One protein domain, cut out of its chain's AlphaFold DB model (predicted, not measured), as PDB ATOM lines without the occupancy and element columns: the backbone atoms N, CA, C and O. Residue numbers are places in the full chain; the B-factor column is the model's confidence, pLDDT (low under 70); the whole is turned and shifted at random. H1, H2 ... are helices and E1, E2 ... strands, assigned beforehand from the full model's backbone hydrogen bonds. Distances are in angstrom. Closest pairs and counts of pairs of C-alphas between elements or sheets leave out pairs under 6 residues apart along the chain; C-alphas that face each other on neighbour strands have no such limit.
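Overview. This is residues 56 to 126 of the 166 residues of an uncharacterized protein of Sphingomonadales bacterium RIFCSPLOWO2_12_FULL_63_15 (UniProt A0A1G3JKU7). A four-stranded antiparallel sheet has one long helix, H1, slanting over one face as two layers, a helix layer on a sheet layer; the far part of H1 and the tail, residues 114 to 126, stick out. A small hairpin, E3 and E4, lies beyond the sheet's end, with E4 packed on H1. The 71 printed residues hold E1 to E6, then H1; the sheet's order is E1, E2, E5, E6, and the class is mixed, helices and strands. The whole is loose, radius of gyration of the C-alphas 14.0 A, and flat, spanning 40 by 36 by 18 A.

Along the chain. E1, residues 57 to 62, begins at C-alpha 57 (2.939, -40.158, -24.878) and is 13.4 A long. E2 is residues 67 to 71, 13.3 A. E3, residues 75 to 77, and E4, residues 80 to 82, are 6.5 A each. E5, residues 86 to 90, and E6, residues 93 to 97, are 13.6 A each. H1, residues 99 to 121, is 32.9 A long and ends at C-alpha 121 (7.980, -11.880, -20.498).

Arrangement. In the hairpin E1 and E2, N 61 and O 68 are 2.9 A apart. E2 and E5 are antiparallel, with N 87 and O 69 at 2.8 A. In the hairpin E5 and E6, N 95 and O 88 are 2.8 A apart. The sheet is twisted, with C-alphas up to 4.5 A off its best plane. H1 is on it, height over the sheet 10.5 A, over E1 and E2 and only just not over E5, where 2 of its C-alphas fall; on the local plane it runs slantwise, at 53 degrees to E2. The closest C-alphas of E2 and H1, those of Phe 70 and Ala 102, are 6.6 A apart. In the hairpin E3 and E4, N 82 and O 75 are 2.8 A apart. The closest C-alphas of E4 and H1, those of Tyr 82 and Arg 103, are 5.5 A apart; E3 and H1 are apart. In H1 every O i to N i+4 pair is within hydrogen-bond range.

Size, cuts and confidence. The C-alphas farthest apart, of Leu 92 and Pro 125, are 41.6 A apart. The printed part has no cut, and its links between elements are tight. Its mean pLDDT is 92.9, and no printed residue is under 70.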
ATOM      1  N   PRO A  56       1.893 -44.887 -24.291       85.56
ATOM      2  CA  PRO A  56       1.275 -43.564 -24.325       85.56
ATOM      3  C   PRO A  56       2.309 -42.438 -24.228       85.56
ATOM      4  O   PRO A  56       3.254 -42.529 -23.440       85.56
ATOM      5  N   LEU A  57       2.108 -41.356 -24.984       87.19
ATOM      6  CA  LEU A  57       2.939 -40.158 -24.878       87.19
ATOM      7  C   LEU A  57       2.710 -39.487 -23.517       87.19
ATOM      8  O   LEU A  57       1.579 -39.142 -23.176       87.19
ATOM      9  N   PHE A  58       3.783 -39.283 -22.755       90.25
ATOM     10  CA  PHE A  58       3.745 -38.537 -21.500       90.25
ATOM     11  C   PHE A  58       4.076 -37.056 -21.699       90.25
ATOM     12  O   PHE A  58       3.343 -36.208 -21.209       90.25
ATOM     13  N   ASP A  59       5.147 -36.748 -22.431       91.81
ATOM     14  CA  ASP A  59       5.546 -35.380 -22.778       91.81
ATOM     15  C   ASP A  59       6.323 -35.363 -24.093       91.81
ATOM     16  O   ASP A  59       6.954 -36.357 -24.467       91.81
ATOM     17  N   ARG A  60       6.340 -34.212 -24.773       90.94
ATOM     18  CA  ARG A  60       7.134 -34.025 -25.987       90.94
ATOM     19  C   ARG A  60       7.692 -32.623 -26.125       90.94
ATOM     20  O   ARG A  60       6.994 -31.641 -25.898       90.94
ATOM     21  N   PHE A  61       8.921 -32.552 -26.621       93.56
ATOM     22  CA  PHE A  61       9.596 -31.314 -26.981       93.56
ATOM     23  C   PHE A  61      10.057 -31.414 -28.435       93.56
ATOM     24  O   PHE A  61      10.760 -32.354 -28.805       93.56
ATOM     25  N   LYS A  62       9.643 -30.456 -29.269       91.06
ATOM     26  CA  LYS A  62      10.071 -30.346 -30.669       91.06
ATOM     27  C   LYS A  62      11.016 -29.159 -30.803       91.06
ATOM     28  O   LYS A  62      10.605 -28.017 -30.618       91.06
ATOM     29  N   GLY A  63      12.277 -29.436 -31.106       91.56
ATOM     30  CA  GLY A  63      13.254 -28.438 -31.521       91.56
ATOM     31  C   GLY A  63      13.447 -28.452 -33.036       91.56
ATOM     32  O   GLY A  63      12.918 -29.300 -33.745       91.56
ATOM     33  N   VAL A  64      14.268 -27.533 -33.546       92.25
ATOM     34  CA  VAL A  64      14.581 -27.460 -34.988       92.25
ATOM     35  C   VAL A  64      15.330 -28.706 -35.482       92.25
ATOM     36  O   VAL A  64      15.160 -29.126 -36.622       92.25
ATOM     37  N   ARG A  65      16.190 -29.288 -34.636       93.00
ATOM     38  CA  ARG A  65      17.059 -30.424 -34.994       93.00
ATOM     39  C   ARG A  65      16.647 -31.743 -34.347       93.00
ATOM     40  O   ARG A  65      16.888 -32.793 -34.931       93.00
ATOM     41  N   TYR A  66      16.093 -31.674 -33.143       93.69
ATOM     42  CA  TYR A  66      15.793 -32.837 -32.322       93.69
ATOM     43  C   TYR A  66      14.335 -32.804 -31.901       93.69
ATOM     44  O   TYR A  66      13.838 -31.754 -31.491       93.69
ATOM     45  N   ASN A  67      13.693 -33.964 -31.932       92.38
ATOM     46  CA  ASN A  67      12.441 -34.196 -31.232       92.38
ATOM     47  C   ASN A  67      12.728 -35.130 -30.061       92.38
ATOM     48  O   ASN A  67      13.469 -36.095 -30.211       92.38
ATOM     49  N   VAL A  68      12.157 -34.847 -28.897       94.25
ATOM     50  CA  VAL A  68      12.279 -35.716 -27.726       94.25
ATOM     51  C   VAL A  68      10.888 -36.083 -27.253       94.25
ATOM     52  O   VAL A  68      10.067 -35.194 -27.018       94.25
ATOM     53  N   GLN A  69      10.627 -37.380 -27.129       93.12
ATOM     54  CA  GLN A  69       9.359 -37.941 -26.673       93.12
ATOM     55  C   GLN A  69       9.592 -38.737 -25.388       93.12
ATOM     56  O   GLN A  69      10.554 -39.496 -25.296       93.12
ATOM     57  N   PHE A  70       8.717 -38.576 -24.401       94.19
ATOM     58  CA  PHE A  70       8.775 -39.282 -23.121       94.19
ATOM     59  C   PHE A  70       7.585 -40.221 -22.993       94.19
ATOM     60  O   PHE A  70       6.456 -39.830 -23.286       94.19
ATOM     61  N   GLU A  71       7.827 -41.449 -22.546       92.19
ATOM     62  CA  GLU A  71       6.803 -42.492 -22.475       92.19
ATOM     63  C   GLU A  71       6.119 -42.537 -21.106       92.19
ATOM     64  O   GLU A  71       6.758 -42.408 -20.056       92.19
ATOM     65  N   GLY A  72       4.808 -42.766 -21.119       90.00
ATOM     66  CA  GLY A  72       3.969 -42.935 -19.939       90.00
ATOM     67  C   GLY A  72       3.398 -44.351 -19.784       90.00
ATOM     68  O   GLY A  72       3.725 -45.253 -20.561       90.00
ATOM     69  N   PRO A  73       2.516 -44.556 -18.785       90.38
ATOM     70  CA  PRO A  73       2.171 -43.597 -17.726       90.38
ATOM     71  C   PRO A  73       3.356 -43.345 -16.776       90.38
ATOM     72  O   PRO A  73       4.165 -44.250 -16.583       90.38
ATOM     73  N   PRO A  74       3.490 -42.155 -16.166       91.50
ATOM     74  CA  PRO A  74       4.604 -41.893 -15.263       91.50
ATOM     75  C   PRO A  74       4.517 -42.728 -13.984       91.50
ATOM     76  O   PRO A  74       3.447 -42.882 -13.391       91.50
ATOM     77  N   LEU A  75       5.668 -43.198 -13.505       91.81
ATOM     78  CA  LEU A  75       5.810 -43.718 -12.150       91.81
ATOM     79  C   LEU A  75       6.026 -42.548 -11.184       91.81
ATOM     80  O   LEU A  75       6.909 -41.719 -11.400       91.81
ATOM     81  N   ILE A  76       5.235 -42.477 -10.114       93.31
ATOM     82  CA  ILE A  76       5.347 -41.421  -9.100       93.31
ATOM     83  C   ILE A  76       6.038 -41.984  -7.858       93.31
ATOM     84  O   ILE A  76       5.502 -42.880  -7.207       93.31
ATOM     85  N   ILE A  77       7.205 -41.436  -7.514       91.62
ATOM     86  CA  ILE A  77       7.971 -41.767  -6.300       91.62
ATOM     87  C   ILE A  77       8.351 -40.455  -5.621       91.62
ATOM     88  O   ILE A  77       8.878 -39.565  -6.283       91.62
ATOM     89  N   ASP A  78       8.071 -40.313  -4.324       93.38
ATOM     90  CA  ASP A  78       8.392 -39.106  -3.544       93.38
ATOM     91  C   ASP A  78       7.953 -37.802  -4.233       93.38
ATOM     92  O   ASP A  78       8.717 -36.846  -4.358       93.38
ATOM     93  N   GLN A  79       6.712 -37.793  -4.737       90.44
ATOM     94  CA  GLN A  79       6.104 -36.674  -5.480       90.44
ATOM     95  C   GLN A  79       6.830 -36.292  -6.783       90.44
ATOM     96  O   GLN A  79       6.565 -35.241  -7.363       90.44
ATOM     97  N   ARG A  80       7.734 -37.140  -7.277       89.75
ATOM     98  CA  ARG A  80       8.450 -36.950  -8.539       89.75
ATOM     99  C   ARG A  80       7.911 -37.908  -9.585       89.75
ATOM    100  O   ARG A  80       7.741 -39.094  -9.323       89.75
ATOM    101  N   GLU A  81       7.692 -37.381 -10.781       92.69
ATOM    102  CA  GLU A  81       7.248 -38.148 -11.941       92.69
ATOM    103  C   GLU A  81       8.449 -38.678 -12.727       92.69
ATOM    104  O   GLU A  81       9.332 -37.911 -13.132       92.69
ATOM    105  N   TYR A  82       8.452 -39.981 -12.977       94.31
ATOM    106  CA  TYR A  82       9.438 -40.684 -13.786       94.31
ATOM    107  C   TYR A  82       8.755 -41.200 -15.056       94.31
ATOM    108  O   TYR A  82       7.840 -42.021 -14.947       94.31
ATOM    109  N   PRO A  83       9.170 -40.751 -16.254       95.81
ATOM    110  CA  PRO A  83       8.787 -41.411 -17.497       95.81
ATOM    111  C   PRO A  83       9.240 -42.874 -17.489       95.81
ATOM    112  O   PRO A  83      10.226 -43.218 -16.840       95.81
ATOM    113  N   LEU A  84       8.569 -43.731 -18.255       94.69
ATOM    114  CA  LEU A  84       8.975 -45.136 -18.408       94.69
ATOM    115  C   LEU A  84      10.070 -45.343 -19.466       94.69
ATOM    116  O   LEU A  84      10.402 -46.482 -19.791       94.69
ATOM    117  N   GLY A  85      10.626 -44.248 -19.973       95.00
ATOM    118  CA  GLY A  85      11.612 -44.200 -21.039       95.00
ATOM    119  C   GLY A  85      11.344 -43.007 -21.949       95.00
ATOM    120  O   GLY A  85      10.559 -42.106 -21.628       95.00
ATOM    121  N   GLY A  86      12.003 -43.003 -23.097       93.44
ATOM    122  CA  GLY A  86      11.777 -42.004 -24.124       93.44
ATOM    123  C   GLY A  86      12.607 -42.250 -25.368       93.44
ATOM    124  O   GLY A  86      13.394 -43.197 -25.441       93.44
ATOM    125  N   TYR A  87      12.440 -41.357 -26.332       93.94
ATOM    126  CA  TYR A  87      13.167 -41.367 -27.589       93.94
ATOM    127  C   TYR A  87      13.670 -39.966 -27.911       93.94
ATOM    128  O   TYR A  87      12.938 -38.986 -27.758       93.94
ATOM    129  N   ILE A  88      14.913 -39.878 -28.377       95.25
ATOM    130  CA  ILE A  88      15.440 -38.704 -29.070       95.25
ATOM    131  C   ILE A  88      15.463 -39.047 -30.550       95.25
ATOM    132  O   ILE A  88      16.080 -40.030 -30.944       95.25
ATOM    133  N   GLU A  89      14.831 -38.224 -31.367       92.00
ATOM    134  CA  GLU A  89      14.770 -38.371 -32.815       92.00
ATOM    135  C   GLU A  89      15.488 -37.207 -33.489       92.00
ATOM    136  O   GLU A  89      15.366 -36.046 -33.084       92.00
ATOM    137  N   ARG A  90      16.202 -37.518 -34.567       92.25
ATOM    138  CA  ARG A  90      16.814 -36.549 -35.473       92.25
ATOM    139  C   ARG A  90      16.731 -37.099 -36.890       92.25
ATOM    140  O   ARG A  90      17.429 -38.047 -37.223       92.25
ATOM    141  N   GLN A  91      15.947 -36.453 -37.751       85.25
ATOM    142  CA  GLN A  91      15.722 -36.922 -39.126       85.25
ATOM    143  C   GLN A  91      15.230 -38.383 -39.149       85.25
ATOM    144  O   GLN A  91      14.102 -38.631 -38.743       85.25
ATOM    145  N   LEU A  92      16.062 -39.326 -39.609       83.62
ATOM    146  CA  LEU A  92      15.778 -40.769 -39.648       83.62
ATOM    147  C   LEU A  92      16.514 -41.550 -38.541       83.62
ATOM    148  O   LEU A  92      16.420 -42.774 -38.481       83.62
ATOM    149  N   GLU A  93      17.268 -40.858 -37.687       90.50
ATOM    150  CA  GLU A  93      18.011 -41.428 -36.565       90.50
ATOM    151  C   GLU A  93      17.183 -41.327 -35.284       90.50
ATOM    152  O   GLU A  93      16.506 -40.320 -35.042       90.50
ATOM    153  N   TRP A  94      17.280 -42.340 -34.426       93.06
ATOM    154  CA  TRP A  94      16.668 -42.309 -33.105       93.06
ATOM    155  C   TRP A  94      17.550 -42.985 -32.055       93.06
ATOM    156  O   TRP A  94      18.300 -43.916 -32.349       93.06
ATOM    157  N   ALA A  95      17.444 -42.505 -30.820       94.44
ATOM    158  CA  ALA A  95      18.081 -43.073 -29.641       94.44
ATOM    159  C   ALA A  95      17.026 -43.322 -28.565       94.44
ATOM    160  O   ALA A  95      16.158 -42.478 -28.336       94.44
ATOM    161  N   LYS A  96      17.103 -44.480 -27.908       94.81
ATOM    162  CA  LYS A  96      16.247 -44.814 -26.769       94.81
ATOM    163  C   LYS A  96      16.859 -44.268 -25.485       94.81
ATOM    164  O   LYS A  96      18.069 -44.348 -25.314       94.81
ATOM    165  N   LEU A  97      16.005 -43.784 -24.597       96.56
ATOM    166  CA  LEU A  97      16.346 -43.379 -23.241       96.56
ATOM    167  C   LEU A  97      15.769 -44.382 -22.250       96.56
ATOM    168  O   LEU A  97      14.609 -44.798 -22.382       96.56
ATOM    169  N   ASP A  98      16.553 -44.733 -21.239       96.31
ATOM    170  CA  ASP A  98      16.017 -45.417 -20.068       96.31
ATOM    171  C   ASP A  98      15.196 -44.447 -19.175       96.31
ATOM    172  O   ASP A  98      15.223 -43.230 -19.381       96.31
ATOM    173  N   PRO A  99      14.418 -44.943 -18.194       96.00
ATOM    174  CA  PRO A  99      13.606 -44.096 -17.312       96.00
ATOM    175  C   PRO A  99      14.369 -42.988 -16.560       96.00
ATOM    176  O   PRO A  99      13.802 -41.926 -16.279       96.00
ATOM    177  N   ILE A 100      15.634 -43.221 -16.199       96.75
ATOM    178  CA  ILE A 100      16.466 -42.276 -15.447       96.75
ATOM    179  C   ILE A 100      16.968 -41.172 -16.375       96.75
ATOM    180  O   ILE A 100      16.767 -39.994 -16.069       96.75
ATOM    181  N   GLU A 101      17.527 -41.543 -17.529       98.00
ATOM    182  CA  GLU A 101      17.950 -40.598 -18.572       98.00
ATOM    183  C   GLU A 101      16.768 -39.748 -19.057       98.00
ATOM    184  O   GLU A 101      16.858 -38.522 -19.171       98.00
ATOM    185  N   ALA A 102      15.619 -40.393 -19.280       97.00
ATOM    186  CA  ALA A 102      14.384 -39.744 -19.690       97.00
ATOM    187  C   ALA A 102      13.923 -38.703 -18.662       97.00
ATOM    188  O   ALA A 102      13.586 -37.575 -19.026       97.00
ATOM    189  N   ARG A 103      13.940 -39.038 -17.367       96.81
ATOM    190  CA  ARG A 103      13.596 -38.079 -16.311       96.81
ATOM    191  C   ARG A 103      14.549 -36.889 -16.303       96.81
ATOM    192  O   ARG A 103      14.084 -35.753 -16.215       96.81
ATOM    193  N   GLU A 104      15.851 -37.142 -16.344       97.94
ATOM    194  CA  GLU A 104      16.855 -36.083 -16.278       97.94
ATOM    195  C   GLU A 104      16.698 -35.101 -17.444       97.94
ATOM    196  O   GLU A 104      16.590 -33.889 -17.231       97.94
ATOM    197  N   LEU A 105      16.604 -35.618 -18.672       98.06
ATOM    198  CA  LEU A 105      16.413 -34.791 -19.856       98.06
ATOM    199  C   LEU A 105      15.082 -34.031 -19.806       98.06
ATOM    200  O   LEU A 105      15.056 -32.833 -20.089       98.06
ATOM    201  N   ARG A 106      13.989 -34.684 -19.385       96.81
ATOM    202  CA  ARG A 106      12.675 -34.042 -19.227       96.81
ATOM    203  C   ARG A 106      12.740 -32.848 -18.279       96.81
ATOM    204  O   ARG A 106      12.197 -31.792 -18.594       96.81
ATOM    205  N   GLN A 107      13.393 -32.994 -17.126       97.25
ATOM    206  CA  GLN A 107      13.512 -31.911 -16.146       97.25
ATOM    207  C   GLN A 107      14.298 -30.723 -16.705       97.25
ATOM    208  O   GLN A 107      13.866 -29.581 -16.552       97.25
ATOM    209  N   ARG A 108      15.407 -30.989 -17.404       97.75
ATOM    210  CA  ARG A 108      16.212 -29.943 -18.048       97.75
ATOM    211  C   ARG A 108      15.427 -29.205 -19.130       97.75
ATOM    212  O   ARG A 108      15.478 -27.983 -19.181       97.75
ATOM    213  N   LEU A 109      14.678 -29.928 -19.963       97.56
ATOM    214  CA  LEU A 109      13.864 -29.327 -21.023       97.56
ATOM    215  C   LEU A 109      12.727 -28.467 -20.463       97.56
ATOM    216  O   LEU A 109      12.518 -27.364 -20.956       97.56
ATOM    217  N   ARG A 110      12.036 -28.922 -19.410       96.31
ATOM    218  CA  ARG A 110      11.008 -28.114 -18.729       96.31
ATOM    219  C   ARG A 110      11.597 -26.832 -18.147       96.31
ATOM    220  O   ARG A 110      11.095 -25.759 -18.448       96.31
ATOM    221  N   GLY A 111      12.704 -26.939 -17.410       97.44
ATOM    222  CA  GLY A 111      13.382 -25.765 -16.857       97.44
ATOM    223  C   GLY A 111      13.890 -24.800 -17.934       97.44
ATOM    224  O   GLY A 111      13.821 -23.592 -17.751       97.44
ATOM    225  N   ALA A 112      14.352 -25.315 -19.079       96.56
ATOM    226  CA  ALA A 112      14.748 -24.480 -20.210       96.56
ATOM    227  C   ALA A 112      13.552 -23.741 -20.834       96.56
ATOM    228  O   ALA A 112      13.684 -22.572 -21.182       96.56
ATOM    229  N   VAL A 113      12.394 -24.398 -20.963       95.44
ATOM    230  CA  VAL A 113      11.161 -23.742 -21.425       95.44
ATOM    231  C   VAL A 113      10.742 -22.645 -20.455       95.44
ATOM    232  O   VAL A 113      10.533 -21.521 -20.899       95.44
ATOM    233  N   ASP A 114      10.671 -22.951 -19.158       96.19
ATOM    234  CA  ASP A 114      10.278 -21.984 -18.131       96.19
ATOM    235  C   ASP A 114      11.217 -20.766 -18.147       96.19
ATOM    236  O   ASP A 114      10.752 -19.638 -18.273       96.19
ATOM    237  N   GLY A 115      12.537 -20.990 -18.162       96.31
ATOM    238  CA  GLY A 115      13.523 -19.908 -18.219       96.31
ATOM    239  C   GLY A 115      13.408 -19.035 -19.474       96.31
ATOM    240  O   GLY A 115      13.433 -17.813 -19.376       96.31
ATOM    241  N   ILE A 116      13.216 -19.637 -20.655       95.44
ATOM    242  CA  ILE A 116      13.027 -18.878 -21.905       95.44
ATOM    243  C   ILE A 116      11.738 -18.047 -21.856       95.44
ATOM    244  O   ILE A 116      11.711 -16.921 -22.357       95.44
ATOM    245  N   VAL A 117      10.660 -18.600 -21.297       93.75
ATOM    246  CA  VAL A 117       9.384 -17.890 -21.172       93.75
ATOM    247  C   VAL A 117       9.514 -16.731 -20.188       93.75
ATOM    248  O   VAL A 117       9.101 -15.626 -20.537       93.75
ATOM    249  N   ASP A 118      10.121 -16.955 -19.023       93.50
ATOM    250  CA  ASP A 118      10.363 -15.930 -18.001       93.50
ATOM    251  C   ASP A 118      11.207 -14.770 -18.553       93.50
ATOM    252  O   ASP A 118      10.832 -13.600 -18.419       93.50
ATOM    253  N   ASP A 119      12.290 -15.081 -19.270       94.06
ATOM    254  CA  ASP A 119      13.129 -14.080 -19.932       94.06
ATOM    255  C   ASP A 119      12.342 -13.290 -20.989       94.06
ATOM    256  O   ASP A 119      12.480 -12.071 -21.112       94.06
ATOM    257  N   TRP A 120      11.483 -13.964 -21.758       91.94
ATOM    258  CA  TRP A 120      10.699 -13.321 -22.811       91.94
ATOM    259  C   TRP A 120       9.636 -12.363 -22.264       91.94
ATOM    260  O   TRP A 120       9.396 -11.305 -22.861       91.94
ATOM    261  N   ILE A 121       8.985 -12.728 -21.155       93.94
ATOM    262  CA  ILE A 121       7.980 -11.880 -20.498       93.94
ATOM    263  C   ILE A 121       8.615 -10.768 -19.661       93.94
ATOM    264  O   ILE A 121       7.939  -9.776 -19.386       93.94
ATOM    265  N   GLY A 122       9.891 -10.894 -19.283       84.56
ATOM    266  CA  GLY A 122      10.652  -9.892 -18.540       84.56
ATOM    267  C   GLY A 122      10.653  -8.529 -19.241       84.56
ATOM    268  O   GLY A 122      11.448  -8.268 -20.136       84.56
ATOM    269  N   GLY A 123       9.734  -7.646 -18.841       76.56
ATOM    270  CA  GLY A 123       9.553  -6.308 -19.419       76.56
ATOM    271  C   GLY A 123       8.356  -6.156 -20.365       76.56
ATOM    272  O   GLY A 123       8.134  -5.066 -20.891       76.56
ATOM    273  N   ARG A 124       7.551  -7.206 -20.568       90.19
ATOM    274  CA  ARG A 124       6.331  -7.159 -21.383       90.19
ATOM    275  C   ARG A 124       5.091  -7.292 -20.491       90.19
ATOM    276  O   ARG A 124       4.998  -8.258 -19.737       90.19
ATOM    277  N   PRO A 125       4.104  -6.383 -20.576       83.56
ATOM    278  CA  PRO A 125       2.864  -6.537 -19.825       83.56
ATOM    279  C   PRO A 125       2.073  -7.731 -20.377       83.56
ATOM    280  O   PRO A 125       1.540  -7.674 -21.483       83.56
ATOM    281  N   MET A 126       2.012  -8.821 -19.611       87.69
ATOM    282  CA  MET A 126       1.177  -9.984 -19.912       87.69
ATOM    283  C   MET A 126      -0.137  -9.896 -19.138       87.69
ATOM    284  O   MET A 126      -0.141  -9.684 -17.926       87.69
TER     285      MET A 126